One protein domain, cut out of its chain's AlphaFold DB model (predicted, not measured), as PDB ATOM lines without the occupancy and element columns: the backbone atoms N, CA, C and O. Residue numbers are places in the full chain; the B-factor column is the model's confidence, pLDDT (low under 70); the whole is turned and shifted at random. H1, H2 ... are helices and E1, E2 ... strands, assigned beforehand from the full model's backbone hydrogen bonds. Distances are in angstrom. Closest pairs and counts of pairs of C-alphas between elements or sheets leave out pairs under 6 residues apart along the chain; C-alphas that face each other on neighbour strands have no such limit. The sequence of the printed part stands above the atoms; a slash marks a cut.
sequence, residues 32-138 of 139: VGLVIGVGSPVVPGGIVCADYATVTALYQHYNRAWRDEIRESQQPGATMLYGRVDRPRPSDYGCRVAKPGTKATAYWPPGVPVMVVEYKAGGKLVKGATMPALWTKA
ATOM      1  N   VAL A  32     -22.213  -8.416  10.647       69.81
ATOM      2  CA  VAL A  32     -21.501  -7.299  11.285       69.81
ATOM      3  C   VAL A  32     -22.481  -6.541  12.174       69.81
ATOM      4  O   VAL A  32     -23.580  -6.191  11.736       69.81
ATOM      5  N   GLY A  33     -22.090  -6.285  13.423       73.69
ATOM      6  CA  GLY A  33     -22.829  -5.392  14.311       73.69
ATOM      7  C   GLY A  33     -22.742  -3.954  13.802       73.69
ATOM      8  O   GLY A  33     -21.663  -3.359  13.798       73.69
ATOM      9  N   LEU A  34     -23.868  -3.397  13.362       76.62
ATOM     10  CA  LEU A  34     -23.967  -2.025  12.876       76.62
ATOM     11  C   LEU A  34     -24.907  -1.202  13.756       76.62
ATOM     12  O   LEU A  34     -25.800  -1.714  14.434       76.62
ATOM     13  N   VAL A  35     -24.721   0.109  13.709       76.06
ATOM     14  CA  VAL A  35     -25.636   1.090  14.291       76.06
ATOM     15  C   VAL A  35     -26.045   2.092  13.226       76.06
ATOM     16  O   VAL A  35     -25.273   2.407  12.317       76.06
ATOM     17  N   ILE A  36     -27.270   2.605  13.329       72.81
ATOM     18  CA  ILE A  36     -27.705   3.704  12.461       72.81
ATOM     19  C   ILE A  36     -26.830   4.908  12.746       72.81
ATOM     20  O   ILE A  36     -26.848   5.444  13.859       72.81
ATOM     21  N   GLY A  37     -26.081   5.323  11.730       65.62
ATOM     22  CA  GLY A  37     -25.274   6.524  11.795       65.62
ATOM     23  C   GLY A  37     -26.144   7.760  11.601       65.62
ATOM     24  O   GLY A  37     -27.099   7.749  10.831       65.62
ATOM     25  N   VAL A  38     -25.761   8.863  12.242       61.62
ATOM     26  CA  VAL A  38     -26.248  10.213  11.889       61.62
ATOM     27  C   VAL A  38     -25.562  10.717  10.599       61.62
ATOM     28  O   VAL A  38     -25.810  11.821  10.137       61.62
ATOM     29  N   GLY A  39     -24.665   9.916  10.012       50.97
ATOM     30  CA  GLY A  39     -23.662  10.358   9.039       50.97
ATOM     31  C   GLY A  39     -24.176  10.758   7.655       50.97
ATOM     32  O   GLY A  39     -23.396  11.292   6.873       50.97
ATOM     33  N   SER A  40     -25.452  10.535   7.334       64.94
ATOM     34  CA  SER A  40     -26.027  11.011   6.076       64.94
ATOM     35  C   SER A  40     -26.900  12.243   6.340       64.94
ATOM     36  O   SER A  40     -27.975  12.091   6.918       64.94
ATOM     37  N   PRO A  41     -26.514  13.457   5.891       68.75
ATOM     38  CA  PRO A  41     -27.343  14.663   6.056       68.75
ATOM     39  C   PRO A  41     -28.653  14.594   5.249       68.75
ATOM     40  O   PRO A  41     -29.527  15.449   5.370       68.75
ATOM     41  N   VAL A  42     -28.771  13.564   4.414       78.25
ATOM     42  CA  VAL A  42     -29.832  13.334   3.445       78.25
ATOM     43  C   VAL A  42     -31.083  12.760   4.113       78.25
ATOM     44  O   VAL A  42     -32.196  13.027   3.666       78.25
ATOM     45  N   VAL A  43     -30.926  11.981   5.190       80.75
ATOM     46  CA  VAL A  43     -32.025  11.236   5.817       80.75
ATOM     47  C   VAL A  43     -31.918  11.327   7.343       80.75
ATOM     48  O   VAL A  43     -30.836  11.119   7.881       80.75
ATOM     49  N   PRO A  44     -33.017  11.557   8.087       75.81
ATOM     50  CA  PRO A  44     -32.987  11.676   9.554       75.81
ATOM     51  C   PRO A  44     -32.677  10.363  10.313       75.81
ATOM     52  O   PRO A  44     -32.790  10.314  11.537       75.81
ATOM     53  N   GLY A  45     -32.333   9.281   9.610       86.12
ATOM     54  CA  GLY A  45     -32.067   7.957  10.168       86.12
ATOM     55  C   GLY A  45     -31.895   6.899   9.075       86.12
ATOM     56  O   GLY A  45     -31.681   7.220   7.906       86.12
ATOM     57  N   GLY A  46     -32.022   5.625   9.449       87.75
ATOM     58  CA  GLY A  46     -31.938   4.504   8.511       87.75
ATOM     59  C   GLY A  46     -33.298   4.190   7.896       87.75
ATOM     60  O   GLY A  46     -34.241   3.891   8.628       87.75
ATOM     61  N   ILE A  47     -33.415   4.242   6.568       90.00
ATOM     62  CA  ILE A  47     -34.626   3.815   5.850       90.00
ATOM     63  C   ILE A  47     -34.585   2.301   5.683       90.00
ATOM     64  O   ILE A  47     -33.671   1.775   5.056       90.00
ATOM     65  N   VAL A  48     -35.606   1.626   6.202       89.75
ATOM     66  CA  VAL A  48     -35.798   0.183   6.072       89.75
ATOM     67  C   VAL A  48     -37.075  -0.073   5.277       89.75
ATOM     68  O   VAL A  48     -38.158   0.314   5.717       89.75
ATOM     69  N   CYS A  49     -36.958  -0.715   4.117       90.56
ATOM     70  CA  CYS A  49     -38.090  -1.084   3.257       90.56
ATOM     71  C   CYS A  49     -38.148  -2.604   3.043       90.56
ATOM     72  O   CYS A  49     -37.215  -3.327   3.396       90.56
ATOM     73  N   ALA A  50     -39.238  -3.094   2.446       89.81
ATOM     74  CA  ALA A  50     -39.384  -4.510   2.105       89.81
ATOM     75  C   ALA A  50     -38.364  -4.969   1.046       89.81
ATOM     76  O   ALA A  50     -37.837  -6.076   1.137       89.81
ATOM     77  N   ASP A  51     -38.047  -4.103   0.081       87.75
ATOM     78  CA  ASP A  51     -37.127  -4.377  -1.018       87.75
ATOM     79  C   ASP A  51     -36.105  -3.244  -1.206       87.75
ATOM     80  O   ASP A  51     -36.319  -2.097  -0.806       87.75
ATOM     81  N   TYR A  52     -34.967  -3.572  -1.817       85.56
ATOM     82  CA  TYR A  52     -33.861  -2.631  -1.988       85.56
ATOM     83  C   TYR A  52     -34.131  -1.561  -3.048       85.56
ATOM     84  O   TYR A  52     -33.688  -0.428  -2.874       85.56
ATOM     85  N   ALA A  53     -34.881  -1.881  -4.107       89.62
ATOM     86  CA  ALA A  53     -35.182  -0.924  -5.168       89.62
ATOM     87  C   ALA A  53     -35.986   0.265  -4.620       89.62
ATOM     88  O   ALA A  53     -35.663   1.417  -4.918       89.62
ATOM     89  N   THR A  54     -36.947  -0.003  -3.734       92.00
ATOM     90  CA  THR A  54     -37.703   1.019  -3.008       92.00
ATOM     91  C   THR A  54     -36.793   1.868  -2.122       92.00
ATOM     92  O   THR A  54     -36.863   3.097  -2.186       92.00
ATOM     93  N   VAL A  55     -35.878   1.263  -1.347       90.31
ATOM     94  CA  VAL A  55     -34.904   2.034  -0.542       90.31
ATOM     95  C   VAL A  55     -34.065   2.945  -1.435       90.31
ATOM     96  O   VAL A  55     -33.897   4.122  -1.121       90.31
ATOM     97  N   THR A  56     -33.539   2.420  -2.544       90.38
ATOM     98  CA  THR A  56     -32.720   3.190  -3.483       90.38
ATOM     99  C   THR A  56     -33.512   4.350  -4.074       90.38
ATOM    100  O   THR A  56     -33.014   5.475  -4.090       90.38
ATOM    101  N   ALA A  57     -34.752   4.118  -4.508       92.75
ATOM    102  CA  ALA A  57     -35.614   5.164  -5.045       92.75
ATOM    103  C   ALA A  57     -35.881   6.273  -4.012       92.75
ATOM    104  O   ALA A  57     -35.736   7.457  -4.336       92.75
ATOM    105  N   LEU A  58     -36.190   5.909  -2.761       92.56
ATOM    106  CA  LEU A  58     -36.383   6.872  -1.672       92.56
ATOM    107  C   LEU A  58     -35.109   7.654  -1.378       92.56
ATOM    108  O   LEU A  58     -35.152   8.878  -1.271       92.56
ATOM    109  N   TYR A  59     -33.972   6.972  -1.271       90.38
ATOM    110  CA  TYR A  59     -32.692   7.615  -1.002       90.38
ATOM    111  C   TYR A  59     -32.314   8.610  -2.104       90.38
ATOM    112  O   TYR A  59     -31.886   9.725  -1.815       90.38
ATOM    113  N   GLN A  60     -32.532   8.256  -3.376       92.00
ATOM    114  CA  GLN A  60     -32.319   9.172  -4.500       92.00
ATOM    115  C   GLN A  60     -33.249  10.387  -4.444       92.00
ATOM    116  O   GLN A  60     -32.839  11.499  -4.778       92.00
ATOM    117  N   HIS A  61     -34.492  10.200  -4.001       92.50
ATOM    118  CA  HIS A  61     -35.436  11.296  -3.814       92.50
ATOM    119  C   HIS A  61     -34.980  12.237  -2.691       92.50
ATOM    120  O   HIS A  61     -34.876  13.440  -2.923       92.50
ATOM    121  N   TYR A  62     -34.603  11.706  -1.525       91.00
ATOM    122  CA  TYR A  62     -34.026  12.516  -0.449       91.00
ATOM    123  C   TYR A  62     -32.755  13.255  -0.895       91.00
ATOM    124  O   TYR A  62     -32.608  14.436  -0.601       91.00
ATOM    125  N   ASN A  63     -31.866  12.606  -1.656       90.81
ATOM    126  CA  ASN A  63     -30.668  13.250  -2.208       90.81
ATOM    127  C   ASN A  63     -30.991  14.416  -3.142       90.81
ATOM    128  O   ASN A  63     -30.220  15.370  -3.227       90.81
ATOM    129  N   ARG A  64     -32.084  14.332  -3.908       92.31
ATOM    130  CA  ARG A  64     -32.540  15.453  -4.740       92.31
ATOM    131  C   ARG A  64     -33.027  16.602  -3.865       92.31
ATOM    132  O   ARG A  64     -32.465  17.682  -3.978       92.31
ATOM    133  N   ALA A  65     -33.943  16.334  -2.934       91.25
ATOM    134  CA  ALA A  65     -34.461  17.350  -2.017       91.25
ATOM    135  C   ALA A  65     -33.339  18.047  -1.219       91.25
ATOM    136  O   ALA A  65     -33.291  19.270  -1.149       91.25
ATOM    137  N   TRP A  66     -32.378  17.283  -0.689       91.06
ATOM    138  CA  TRP A  66     -31.219  17.832   0.023       91.06
ATOM    139  C   TRP A  66     -30.331  18.715  -0.870       91.06
ATOM    140  O   TRP A  66     -29.888  19.782  -0.447       91.06
ATOM    141  N   ARG A  67     -30.087  18.312  -2.126       91.25
ATOM    142  CA  ARG A  67     -29.330  19.140  -3.082       91.25
ATOM    143  C   ARG A  67     -30.062  20.427  -3.442       91.25
ATOM    144  O   ARG A  67     -29.400  21.444  -3.633       91.25
ATOM    145  N   ASP A  68     -31.385  20.387  -3.539       92.38
ATOM    146  CA  ASP A  68     -32.189  21.576  -3.821       92.38
ATOM    147  C   ASP A  68     -32.161  22.550  -2.638       92.38
ATOM    148  O   ASP A  68     -32.019  23.749  -2.849       92.38
ATOM    149  N   GLU A  69     -32.184  22.050  -1.399       91.12
ATOM    150  CA  GLU A  69     -31.999  22.876  -0.198       91.12
ATOM    151  C   GLU A  69     -30.617  23.543  -0.160       91.12
ATOM    152  O   GLU A  69     -30.514  24.741   0.103       91.12
ATOM    153  N   ILE A  70     -29.548  22.796  -0.469       92.56
ATOM    154  CA  ILE A  70     -28.203  23.376  -0.584       92.56
ATOM    155  C   ILE A  70     -28.167  24.440  -1.674       92.56
ATOM    156  O   ILE A  70     -27.638  25.527  -1.443       92.56
ATOM    157  N   ARG A  71     -28.734  24.154  -2.850       93.31
ATOM    158  CA  ARG A  71     -28.784  25.124  -3.944       93.31
ATOM    159  C   ARG A  71     -29.515  26.390  -3.523       93.31
ATOM    160  O   ARG A  71     -28.971  27.463  -3.730       93.31
ATOM    161  N   GLU A  72     -30.682  26.272  -2.902       94.44
ATOM    162  CA  GLU A  72     -31.458  27.414  -2.412       94.44
ATOM    163  C   GLU A  72     -30.663  28.242  -1.391       94.44
ATOM    164  O   GLU A  72     -30.664  29.466  -1.455       94.44
ATOM    165  N   SER A  73     -29.913  27.593  -0.490       92.88
ATOM    166  CA  SER A  73     -29.053  28.303   0.470       92.88
ATOM    167  C   SER A  73     -27.887  29.058  -0.178       92.88
ATOM    168  O   SER A  73     -27.471  30.097   0.331       92.88
ATOM    169  N   GLN A  74     -27.352  28.547  -1.291       96.00
ATOM    170  CA  GLN A  74     -26.250  29.174  -2.028       96.00
ATOM    171  C   GLN A  74     -26.751  30.221  -3.030       96.00
ATOM    172  O   GLN A  74     -26.043  31.176  -3.341       96.00
ATOM    173  N   GLN A  75     -27.959  30.024  -3.554       96.00
ATOM    174  CA  GLN A  75     -28.610  30.833  -4.576       96.00
ATOM    175  C   GLN A  75     -30.094  31.005  -4.207       96.00
ATOM    176  O   GLN A  75     -30.937  30.232  -4.675       96.00
ATOM    177  N   PRO A  76     -30.429  32.009  -3.377       95.62
ATOM    178  CA  PRO A  76     -31.812  32.274  -2.991       95.62
ATOM    179  C   PRO A  76     -32.710  32.493  -4.216       95.62
ATOM    180  O   PRO A  76     -32.371  33.261  -5.116       95.62
ATOM    181  N   GLY A  77     -33.855  31.814  -4.256       92.50
ATOM    182  CA  GLY A  77     -34.803  31.828  -5.370       92.50
ATOM    183  C   GLY A  77     -34.562  30.758  -6.440       92.50
ATOM    184  O   GLY A  77     -35.375  30.638  -7.358       92.50
ATOM    185  N   ALA A  78     -33.508  29.939  -6.340       92.69
ATOM    186  CA  ALA A  78     -33.251  28.868  -7.304       92.69
ATOM    187  C   ALA A  78     -34.431  27.885  -7.416       92.69
ATOM    188  O   ALA A  78     -34.774  27.437  -8.511       92.69
ATOM    189  N   THR A  79     -35.109  27.582  -6.313       90.94
ATOM    190  CA  THR A  79     -36.290  26.704  -6.309       90.94
ATOM    191  C   THR A  79     -37.500  27.293  -7.039       90.94
ATOM    192  O   THR A  79     -38.339  26.526  -7.502       90.94
ATOM    193  N   MET A  80     -37.588  28.617  -7.233       90.88
ATOM    194  CA  MET A  80     -38.648  29.222  -8.059       90.88
ATOM    195  C   MET A  80     -38.458  28.928  -9.551       90.88
ATOM    196  O   MET A  80     -39.434  28.852 -10.291       90.88
ATOM    197  N   LEU A  81     -37.209  28.746  -9.989       90.81
ATOM    198  CA  LEU A  81     -36.870  28.471 -11.387       90.81
ATOM    199  C   LEU A  81     -37.002  26.984 -11.732       90.81
ATOM    200  O   LEU A  81     -37.437  26.640 -12.828       90.81
ATOM    201  N   TYR A  82     -36.616  26.106 -10.803       87.88
ATOM    202  CA  TYR A  82     -36.516  24.662 -11.054       87.88
ATOM    203  C   TYR A  82     -37.597  23.828 -10.354       87.88
ATOM    204  O   TYR A  82     -37.682  22.622 -10.582       87.88
ATOM    205  N   GLY A  83     -38.423  24.457  -9.518       89.62
ATOM    206  CA  GLY A  83     -39.337  23.771  -8.616       89.62
ATOM    207  C   GLY A  83     -38.625  23.234  -7.373       89.62
ATOM    208  O   GLY A  83     -37.413  23.018  -7.351       89.62
ATOM    209  N   ARG A  84     -39.402  23.019  -6.309       89.19
ATOM    210  CA  ARG A  84     -38.936  22.381  -5.076       89.19
ATOM    211  C   ARG A  84     -39.285  20.898  -5.111       89.19
ATOM    212  O   ARG A  84     -40.437  20.547  -5.355       89.19
ATOM    213  N   VAL A  85     -38.313  20.039  -4.820       89.75
ATOM    214  CA  VAL A  85     -38.567  18.619  -4.561       89.75
ATOM    215  C   VAL A  85     -38.835  18.429  -3.071       89.75
ATOM    216  O   VAL A  85     -37.980  18.719  -2.231       89.75
ATOM    217  N   ASP A  86     -40.025  17.940  -2.736       90.31
ATOM    218  CA  ASP A  86     -40.380  17.630  -1.354       90.31
ATOM    219  C   ASP A  86     -39.657  16.377  -0.854       90.31
ATOM    220  O   ASP A  86     -39.351  15.447  -1.601       90.31
ATOM    221  N   ARG A  87     -39.389  16.323   0.452       89.56
ATOM    222  CA  ARG A  87     -38.838  15.112   1.065       89.56
ATOM    223  C   ARG A  87     -39.942  14.049   1.137       89.56
ATOM    224  O   ARG A  87     -40.981  14.313   1.748       89.56
ATOM    225  N   PRO A  88     -39.738  12.843   0.579       91.31
ATOM    226  CA  PRO A  88     -40.764  11.813   0.602       91.31
ATOM    227  C   PRO A  88     -40.985  11.344   2.041       91.31
ATOM    228  O   PRO A  88     -40.040  11.265   2.827       91.31
ATOM    229  N   ARG A  89     -42.221  10.983   2.391       91.88
ATOM    230  CA  ARG A  89     -42.502  10.310   3.665       91.88
ATOM    231  C   ARG A  89     -42.293   8.808   3.479       91.88
ATOM    232  O   ARG A  89     -43.033   8.202   2.709       91.88
ATOM    233  N   PRO A  90     -41.341   8.165   4.179       91.44
ATOM    234  CA  PRO A  90     -41.049   6.749   3.947       91.44
ATOM    235  C   PRO A  90     -42.241   5.817   4.202       91.44
ATOM    236  O   PRO A  90     -42.355   4.780   3.553       91.44
ATOM    237  N   SER A  91     -43.163   6.216   5.084       91.56
ATOM    238  CA  SER A  91     -44.418   5.503   5.349       91.56
ATOM    239  C   SER A  91     -45.283   5.306   4.106       91.56
ATOM    240  O   SER A  91     -45.928   4.269   3.987       91.56
ATOM    241  N   ASP A  92     -45.266   6.264   3.176       94.50
ATOM    242  CA  ASP A  92     -46.112   6.257   1.976       94.50
ATOM    243  C   ASP A  92     -45.661   5.165   0.982       94.50
ATOM    244  O   ASP A  92     -46.400   4.791   0.078       94.50
ATOM    245  N   TYR A  93     -44.470   4.595   1.205       92.31
ATOM    246  CA  TYR A  93     -43.864   3.516   0.423       92.31
ATOM    247  C   TYR A  93     -43.748   2.204   1.217       92.31
ATOM    248  O   TYR A  93     -43.004   1.303   0.836       92.31
ATOM    249  N   GLY A  94     -44.424   2.100   2.368       91.50
ATOM    250  CA  GLY A  94     -44.320   0.937   3.256       91.50
ATOM    251  C   GLY A  94     -42.968   0.812   3.972       91.50
ATOM    252  O   GLY A  94     -42.690  -0.214   4.595       91.50
ATOM    253  N   CYS A  95     -42.127   1.846   3.913       91.19
ATOM    254  CA  CYS A  95     -40.841   1.880   4.592       91.19
ATOM    255  C   CYS A  95     -40.968   2.448   6.009       91.19
ATOM    256  O   CYS A  95     -41.905   3.171   6.358       91.19
ATOM    257  N   ARG A  96     -39.972   2.154   6.842       90.50
ATOM    258  CA  ARG A  96     -39.839   2.692   8.197       90.50
ATOM    259  C   ARG A  96     -38.514   3.420   8.342       90.50
ATOM    260  O   ARG A  96     -37.508   3.004   7.778       90.50
ATOM    261  N   VAL A  97     -38.515   4.489   9.133       88.81
ATOM    262  CA  VAL A  97     -37.284   5.168   9.546       88.81
ATOM    263  C   VAL A  97     -36.907   4.661  10.924       88.81
ATOM    264  O   VAL A  97     -37.665   4.793  11.886       88.81
ATOM    265  N   ALA A  98     -35.737   4.057  11.016       87.31
ATOM    266  CA  ALA A  98     -35.152   3.649  12.270       87.31
ATOM    267  C   ALA A  98     -34.287   4.793  12.828       87.31
ATOM    268  O   ALA A  98     -33.602   5.508  12.091       87.31
ATOM    269  N   LYS A  99     -34.381   5.009  14.145       86.06
ATOM    270  CA  LYS A  99     -33.758   6.154  14.823       86.06
ATOM    271  C   LYS A  99     -32.232   6.012  14.843       86.06
ATOM    272  O   LYS A  99     -31.751   4.886  14.990       86.06
ATOM    273  N   PRO A 100     -31.466   7.110  14.792       85.19
ATOM    274  CA  PRO A 100     -30.027   7.055  15.031       85.19
ATOM    275  C   PRO A 100     -29.674   6.294  16.315       85.19
ATOM    276  O   PRO A 100     -30.405   6.361  17.304       85.19
ATOM    277  N   GLY A 101     -28.586   5.521  16.280       82.44
ATOM    278  CA  GLY A 101     -28.174   4.652  17.390       82.44
ATOM    279  C   GLY A 101     -28.952   3.336  17.520       82.44
ATOM    280  O   GLY A 101     -28.621   2.516  18.375       82.44
ATOM    281  N   THR A 102     -29.956   3.080  16.670       83.88
ATOM    282  CA  THR A 102     -30.608   1.762  16.620       83.88
ATOM    283  C   THR A 102     -29.580   0.705  16.223       83.88
ATOM    284  O   THR A 102     -28.949   0.818  15.171       83.88
ATOM    285  N   LYS A 103     -29.418  -0.320  17.064       81.25
ATOM    286  CA  LYS A 103     -28.580  -1.485  16.764       81.25
ATOM    287  C   LYS A 103     -29.239  -2.331  15.682       81.25
ATOM    288  O   LYS A 103     -30.443  -2.580  15.748       81.25
ATOM    289  N   ALA A 104     -28.434  -2.799  14.743       77.00
ATOM    290  CA  ALA A 104     -28.838  -3.745  13.724       77.00
ATOM    291  C   ALA A 104     -27.739  -4.759  13.452       77.00
ATOM    292  O   ALA A 104     -26.548  -4.480  13.591       77.00
ATOM    293  N   THR A 105     -28.161  -5.916  12.972       76.62
ATOM    294  CA  THR A 105     -27.267  -6.852  12.305       76.62
ATOM    295  C   THR A 105     -27.421  -6.641  10.813       76.62
ATOM    296  O   THR A 105     -28.544  -6.687  10.317       76.62
ATOM    297  N   ALA A 106     -26.314  -6.391  10.120       72.56
ATOM    298  CA  ALA A 106     -26.298  -6.364   8.668       72.56
ATOM    299  C   ALA A 106     -25.961  -7.739   8.109       72.56
ATOM    300  O   ALA A 106     -25.023  -8.391   8.570       72.56
ATOM    301  N   TYR A 107     -26.701  -8.126   7.079       73.38
ATOM    302  CA  TYR A 107     -26.378  -9.252   6.219       73.38
ATOM    303  C   TYR A 107     -26.092  -8.757   4.806       73.38
ATOM    304  O   TYR A 107     -26.855  -7.941   4.292       73.38
ATOM    305  N   TRP A 108     -25.021  -9.274   4.204       73.69
ATOM    306  CA  TRP A 108     -24.582  -8.957   2.849       73.69
ATOM    307  C   TRP A 108     -24.581 -10.236   2.010       73.69
ATOM    308  O   TRP A 108     -23.616 -11.001   2.075       73.69
ATOM    309  N   PRO A 109     -25.650 -10.510   1.248       67.25
ATOM    310  CA  PRO A 109     -25.625 -11.613   0.308       67.25
ATOM    311  C   PRO A 109     -24.591 -11.324  -0.797       67.25
ATOM    312  O   PRO A 109     -24.525 -10.197  -1.298       67.25
ATOM    313  N   PRO A 110     -23.781 -12.312  -1.206       65.31
ATOM    314  CA  PRO A 110     -22.830 -12.125  -2.294       65.31
ATOM    315  C   PRO A 110     -23.550 -11.700  -3.578       65.31
ATOM    316  O   PRO A 110     -24.617 -12.207  -3.921       65.31
ATOM    317  N   GLY A 111     -22.975 -10.715  -4.267       65.31
ATOM    318  CA  GLY A 111     -23.528 -10.164  -5.505       65.31
ATOM    319  C   GLY A 111     -24.663  -9.150  -5.330       65.31
ATOM    320  O   GLY A 111     -25.063  -8.550  -6.327       65.31
ATOM    321  N   VAL A 112     -25.159  -8.895  -4.109       59.53
ATOM    322  CA  VAL A 112     -26.211  -7.890  -3.893       59.53
ATOM    323  C   VAL A 112     -25.876  -6.969  -2.715       59.53
ATOM    324  O   VAL A 112     -25.774  -7.435  -1.582       59.53
ATOM    325  N   PRO A 113     -25.775  -5.641  -2.917       56.62
ATOM    326  CA  PRO A 113     -25.504  -4.682  -1.845       56.62
ATOM    327  C   PRO A 113     -26.754  -4.406  -0.987       56.62
ATOM    328  O   PRO A 113     -26.992  -3.272  -0.566       56.62
ATOM    329  N   VAL A 114     -27.590  -5.426  -0.758       62.06
ATOM    330  CA  VAL A 114     -28.740  -5.326   0.137       62.06
ATOM    331  C   VAL A 114     -28.249  -5.597   1.537       62.06
ATOM    332  O   VAL A 114     -27.883  -6.718   1.868       62.06
ATOM    333  N   MET A 115     -28.314  -4.577   2.376       65.88
ATOM    334  CA  MET A 115     -28.146  -4.762   3.800       65.88
ATOM    335  C   MET A 115     -29.505  -5.113   4.394       65.88
ATOM    336  O   MET A 115     -30.417  -4.284   4.396       65.88
ATOM    337  N   VAL A 116     -29.645  -6.351   4.862       67.31
ATOM    338  CA  VAL A 116     -30.832  -6.753   5.619       67.31
ATOM    339  C   VAL A 116     -30.620  -6.377   7.071       67.31
ATOM    340  O   VAL A 116     -29.636  -6.806   7.665       67.31
ATOM    341  N   VAL A 117     -31.524  -5.573   7.619       66.75
ATOM    342  CA  VAL A 117     -31.462  -5.097   9.000       66.75
ATOM    343  C   VAL A 117     -32.593  -5.686   9.809       66.75
ATOM    344  O   VAL A 117     -33.748  -5.607   9.399       66.75
ATOM    345  N   GLU A 118     -32.247  -6.204  10.983       69.06
ATOM    346  CA  GLU A 118     -33.194  -6.608  12.015       69.06
ATOM    347  C   GLU A 118     -33.105  -5.649  13.207       69.06
ATOM    348  O   GLU A 118     -32.048  -5.502  13.820       69.06
ATOM    349  N   TYR A 119     -34.211  -4.976  13.536       70.00
ATOM    350  CA  TYR A 119     -34.286  -4.092  14.704       70.00
ATOM    351  C   TYR A 119     -35.645  -4.173  15.401       70.00
ATOM    352  O   TYR A 119     -36.657  -4.523  14.789       70.00
ATOM    353  N   LYS A 120     -35.683  -3.852  16.700       70.06
ATOM    354  CA  LYS A 120     -36.928  -3.832  17.481       70.06
ATOM    355  C   LYS A 120     -37.606  -2.464  17.384       70.06
ATOM    356  O   LYS A 120     -37.129  -1.494  17.967       70.06
ATOM    357  N   ALA A 121     -38.752  -2.402  16.712       70.31
ATOM    358  CA  ALA A 121     -39.638  -1.238  16.705       70.31
ATOM    359  C   ALA A 121     -40.930  -1.578  17.457       70.31
ATOM    360  O   ALA A 121     -41.704  -2.422  17.008       70.31
ATOM    361  N   GLY A 122     -41.160  -0.956  18.620       71.50
ATOM    362  CA  GLY A 122     -42.360  -1.228  19.428       71.50
ATOM    363  C   GLY A 122     -42.489  -2.700  19.846       71.50
ATOM    364  O   GLY A 122     -43.577  -3.261  19.802       71.50
ATOM    365  N   GLY A 123     -41.366  -3.354  20.159       71.62
ATOM    366  CA  GLY A 123     -41.322  -4.766  20.559       71.62
ATOM    367  C   GLY A 123     -41.335  -5.782  19.411       71.62
ATOM    368  O   GLY A 123     -41.067  -6.954  19.658       71.62
ATOM    369  N   LYS A 124     -41.569  -5.362  18.160       72.88
ATOM    370  CA  LYS A 124     -41.552  -6.250  16.985       72.88
ATOM    371  C   LYS A 124     -40.212  -6.187  16.262       72.88
ATOM    372  O   LYS A 124     -39.671  -5.100  16.069       72.88
ATOM    373  N   LEU A 125     -39.703  -7.349  15.852       74.50
ATOM    374  CA  LEU A 125     -38.559  -7.442  14.949       74.50
ATOM    375  C   LEU A 125     -39.004  -7.028  13.545       74.50
ATOM    376  O   LEU A 125     -39.939  -7.600  12.988       74.50
ATOM    377  N   VAL A 126     -38.351  -6.010  12.999       78.00
ATOM    378  CA  VAL A 126     -38.546  -5.548  11.625       78.00
ATOM    379  C   VAL A 126     -37.340  -5.990  10.823       78.00
ATOM    380  O   VAL A 126     -36.223  -5.649  11.200       78.00
ATOM    381  N   LYS A 127     -37.587  -6.722   9.735       80.81
ATOM    382  CA  LYS A 127     -36.583  -7.150   8.763       80.81
ATOM    383  C   LYS A 127     -36.812  -6.419   7.448       80.81
ATOM    384  O   LYS A 127     -37.951  -6.352   6.990       80.81
ATOM    385  N   GLY A 128     -35.759  -5.887   6.842       83.75
ATOM    386  CA  GLY A 128     -35.882  -5.232   5.542       83.75
ATOM    387  C   GLY A 128     -34.553  -4.804   4.948       83.75
ATOM    388  O   GLY A 128     -33.520  -4.867   5.611       83.75
ATOM    389  N   ALA A 129     -34.603  -4.374   3.694       84.50
ATOM    390  CA  ALA A 129     -33.477  -3.795   2.984       84.50
ATOM    391  C   ALA A 129     -33.215  -2.364   3.462       84.50
ATOM    392  O   ALA A 129     -34.144  -1.615   3.766       84.50
ATOM    393  N   THR A 130     -31.949  -1.962   3.466       84.56
ATOM    394  CA  THR A 130     -31.517  -0.581   3.703       84.56
ATOM    395  C   THR A 130     -30.247  -0.275   2.907       84.56
ATOM    396  O   THR A 130     -29.538  -1.178   2.459       84.56
ATOM    397  N   MET A 131     -29.941   1.013   2.733       83.56
ATOM    398  CA  MET A 131     -28.720   1.458   2.075       83.56
ATOM    399  C   MET A 131     -27.525   1.503   3.035       83.56
ATOM    400  O   MET A 131     -27.668   2.025   4.143       83.56
ATOM    401  N   PRO A 132     -26.334   1.042   2.608       80.06
ATOM    402  CA  PRO A 132     -25.121   1.048   3.431       80.06
ATOM    403  C   PRO A 132     -24.719   2.426   3.956       80.06
ATOM    404  O   PRO A 132     -24.296   2.552   5.098       80.06
ATOM    405  N   ALA A 133     -24.924   3.470   3.149       80.38
ATOM    406  CA  ALA A 133     -24.576   4.852   3.489       80.38
ATOM    407  C   ALA A 133     -25.332   5.417   4.710       80.38
ATOM    408  O   ALA A 133     -24.985   6.487   5.200       80.38
ATOM    409  N   LEU A 134     -26.370   4.726   5.194       80.50
ATOM    410  CA  LEU A 134     -27.169   5.146   6.351       80.50
ATOM    411  C   LEU A 134     -26.694   4.515   7.676       80.50
ATOM    412  O   LEU A 134     -27.297   4.746   8.725       80.50
ATOM    413  N   TRP A 135     -25.640   3.692   7.646       77.19
ATOM    414  CA  TRP A 135     -25.201   2.880   8.781       77.19
ATOM    415  C   TRP A 135     -23.695   2.977   8.982       77.19
ATOM    416  O   TRP A 135     -22.932   3.172   8.040       77.19
ATOM    417  N   THR A 136     -23.265   2.829  10.230       80.06
ATOM    418  CA  THR A 136     -21.850   2.796  10.606       80.06
ATOM    419  C   THR A 136     -21.570   1.586  11.494       80.06
ATOM    420  O   THR A 136     -22.490   1.004  12.076       80.06
ATOM    421  N   LYS A 137     -20.301   1.174  11.584       74.44
ATOM    422  CA  LYS A 137     -19.894   0.120  12.521       74.44
ATOM    423  C   LYS A 137     -20.191   0.577  13.948       74.44
ATOM    424  O   LYS A 137     -19.957   1.737  14.284       74.44
ATOM    425  N   ALA A 138     -20.721  -0.331  14.767       71.56
ATOM    426  CA  ALA A 138     -20.797  -0.094  16.201       71.56
ATOM    427  C   ALA A 138     -19.359   0.041  16.731       71.56
ATOM    428  O   ALA A 138     -18.548  -0.857  16.497       71.56
TER     429      ALA A 138
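Overview. This is residues 32 to 138 of the 139 residues of an uncharacterized protein of Azospirillum baldaniorum (UniProt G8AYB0). A strongly twisted, curled sheet of five strands makes a head at one end, and the long helix H1 runs away from it like a handle, meeting the sheet only with its first residues. At the far end of H1 the short helix H2 turns the chain round, and residues 83 to 89 run back toward the head, to the short helix H3 and the small strand pair E2 and E3 beside the sheet. The printed part has 107 residues, with three named helices and seven named strands in the order E1 E2 H1 H2 H3 E3 E4 E5 E6 E7, a mixed class of helices and strands. The five-stranded sheet has the order E6 - E5 - E4 - E1 - E7 and, like the pair E2 - E3, is antiparallel. The whole is compact, with a radius of gyration of the C-alphas of 15.0 A and spans of 44 by 32 by 25 A.

Along the chain. E1, residues 32 to 36, begins with C-alpha 32 at (-21.501, -7.299, 11.285), and E2 is residues 46 to 48. H1, residues 52 to 74, is 32.7 A long and ends with C-alpha 74 at (-26.250, 29.174, -2.028). H2 is residues 78 to 82, H3 residues 90 to 93 and E3 residues 96 to 98. E4, residues 103 to 107, measures 13.3 A; E5, residues 115 to 121, and E6, residues 124 to 130, measure 17.6 A each. E7, residues 135 to 137, ends with C-alpha 137 at (-19.894, 0.120, 12.521).

Arrangement. E1 is an inner strand between E7, with N 35 and O 136 at 2.9 A, and E4, with N 34 and O 104 at 2.9 A. E4, E5 and E6 form a meander, each strand the antiparallel neighbour of the one before, and E4 and E5, like E5 and E6, are a hairpin. N 116 and O 107 are 3.3 A apart, and N 117 and O 128 are 2.9 A apart. E2 and E3 are antiparallel, with N 48 and O 96 at 2.8 A. The closest C-alphas of E2 and E6, Val 48 and Thr 130, are 5.0 A apart. H1 only grazes the five-stranded sheet, with its residues 52 to 59; its closest C-alphas to E6 are those of Tyr 52 and Ala 129, 5.1 A. With its residues 68 to 72 alone H1 touches H2, closest at the C-alphas of Glu 72 and Ala 78, 5.4 A. H1 and H3 are close but not clearly touching, with Leu 58 and Pro 90 the closest C-alphas at 7.3 A. In H1 and H2 every O i to N i+4 pair is within hydrogen-bond range; H3 is too short for such a pair.

Size, cuts and confidence. The two C-alphas farthest apart, those of Leu 81 and Gly 123, are 46.3 A apart. The printed part has no cut, and no link is long. The mean pLDDT of the printed part is 82.3; residue 32, residues 37 to 41 and residues 109 to 118 are under 70.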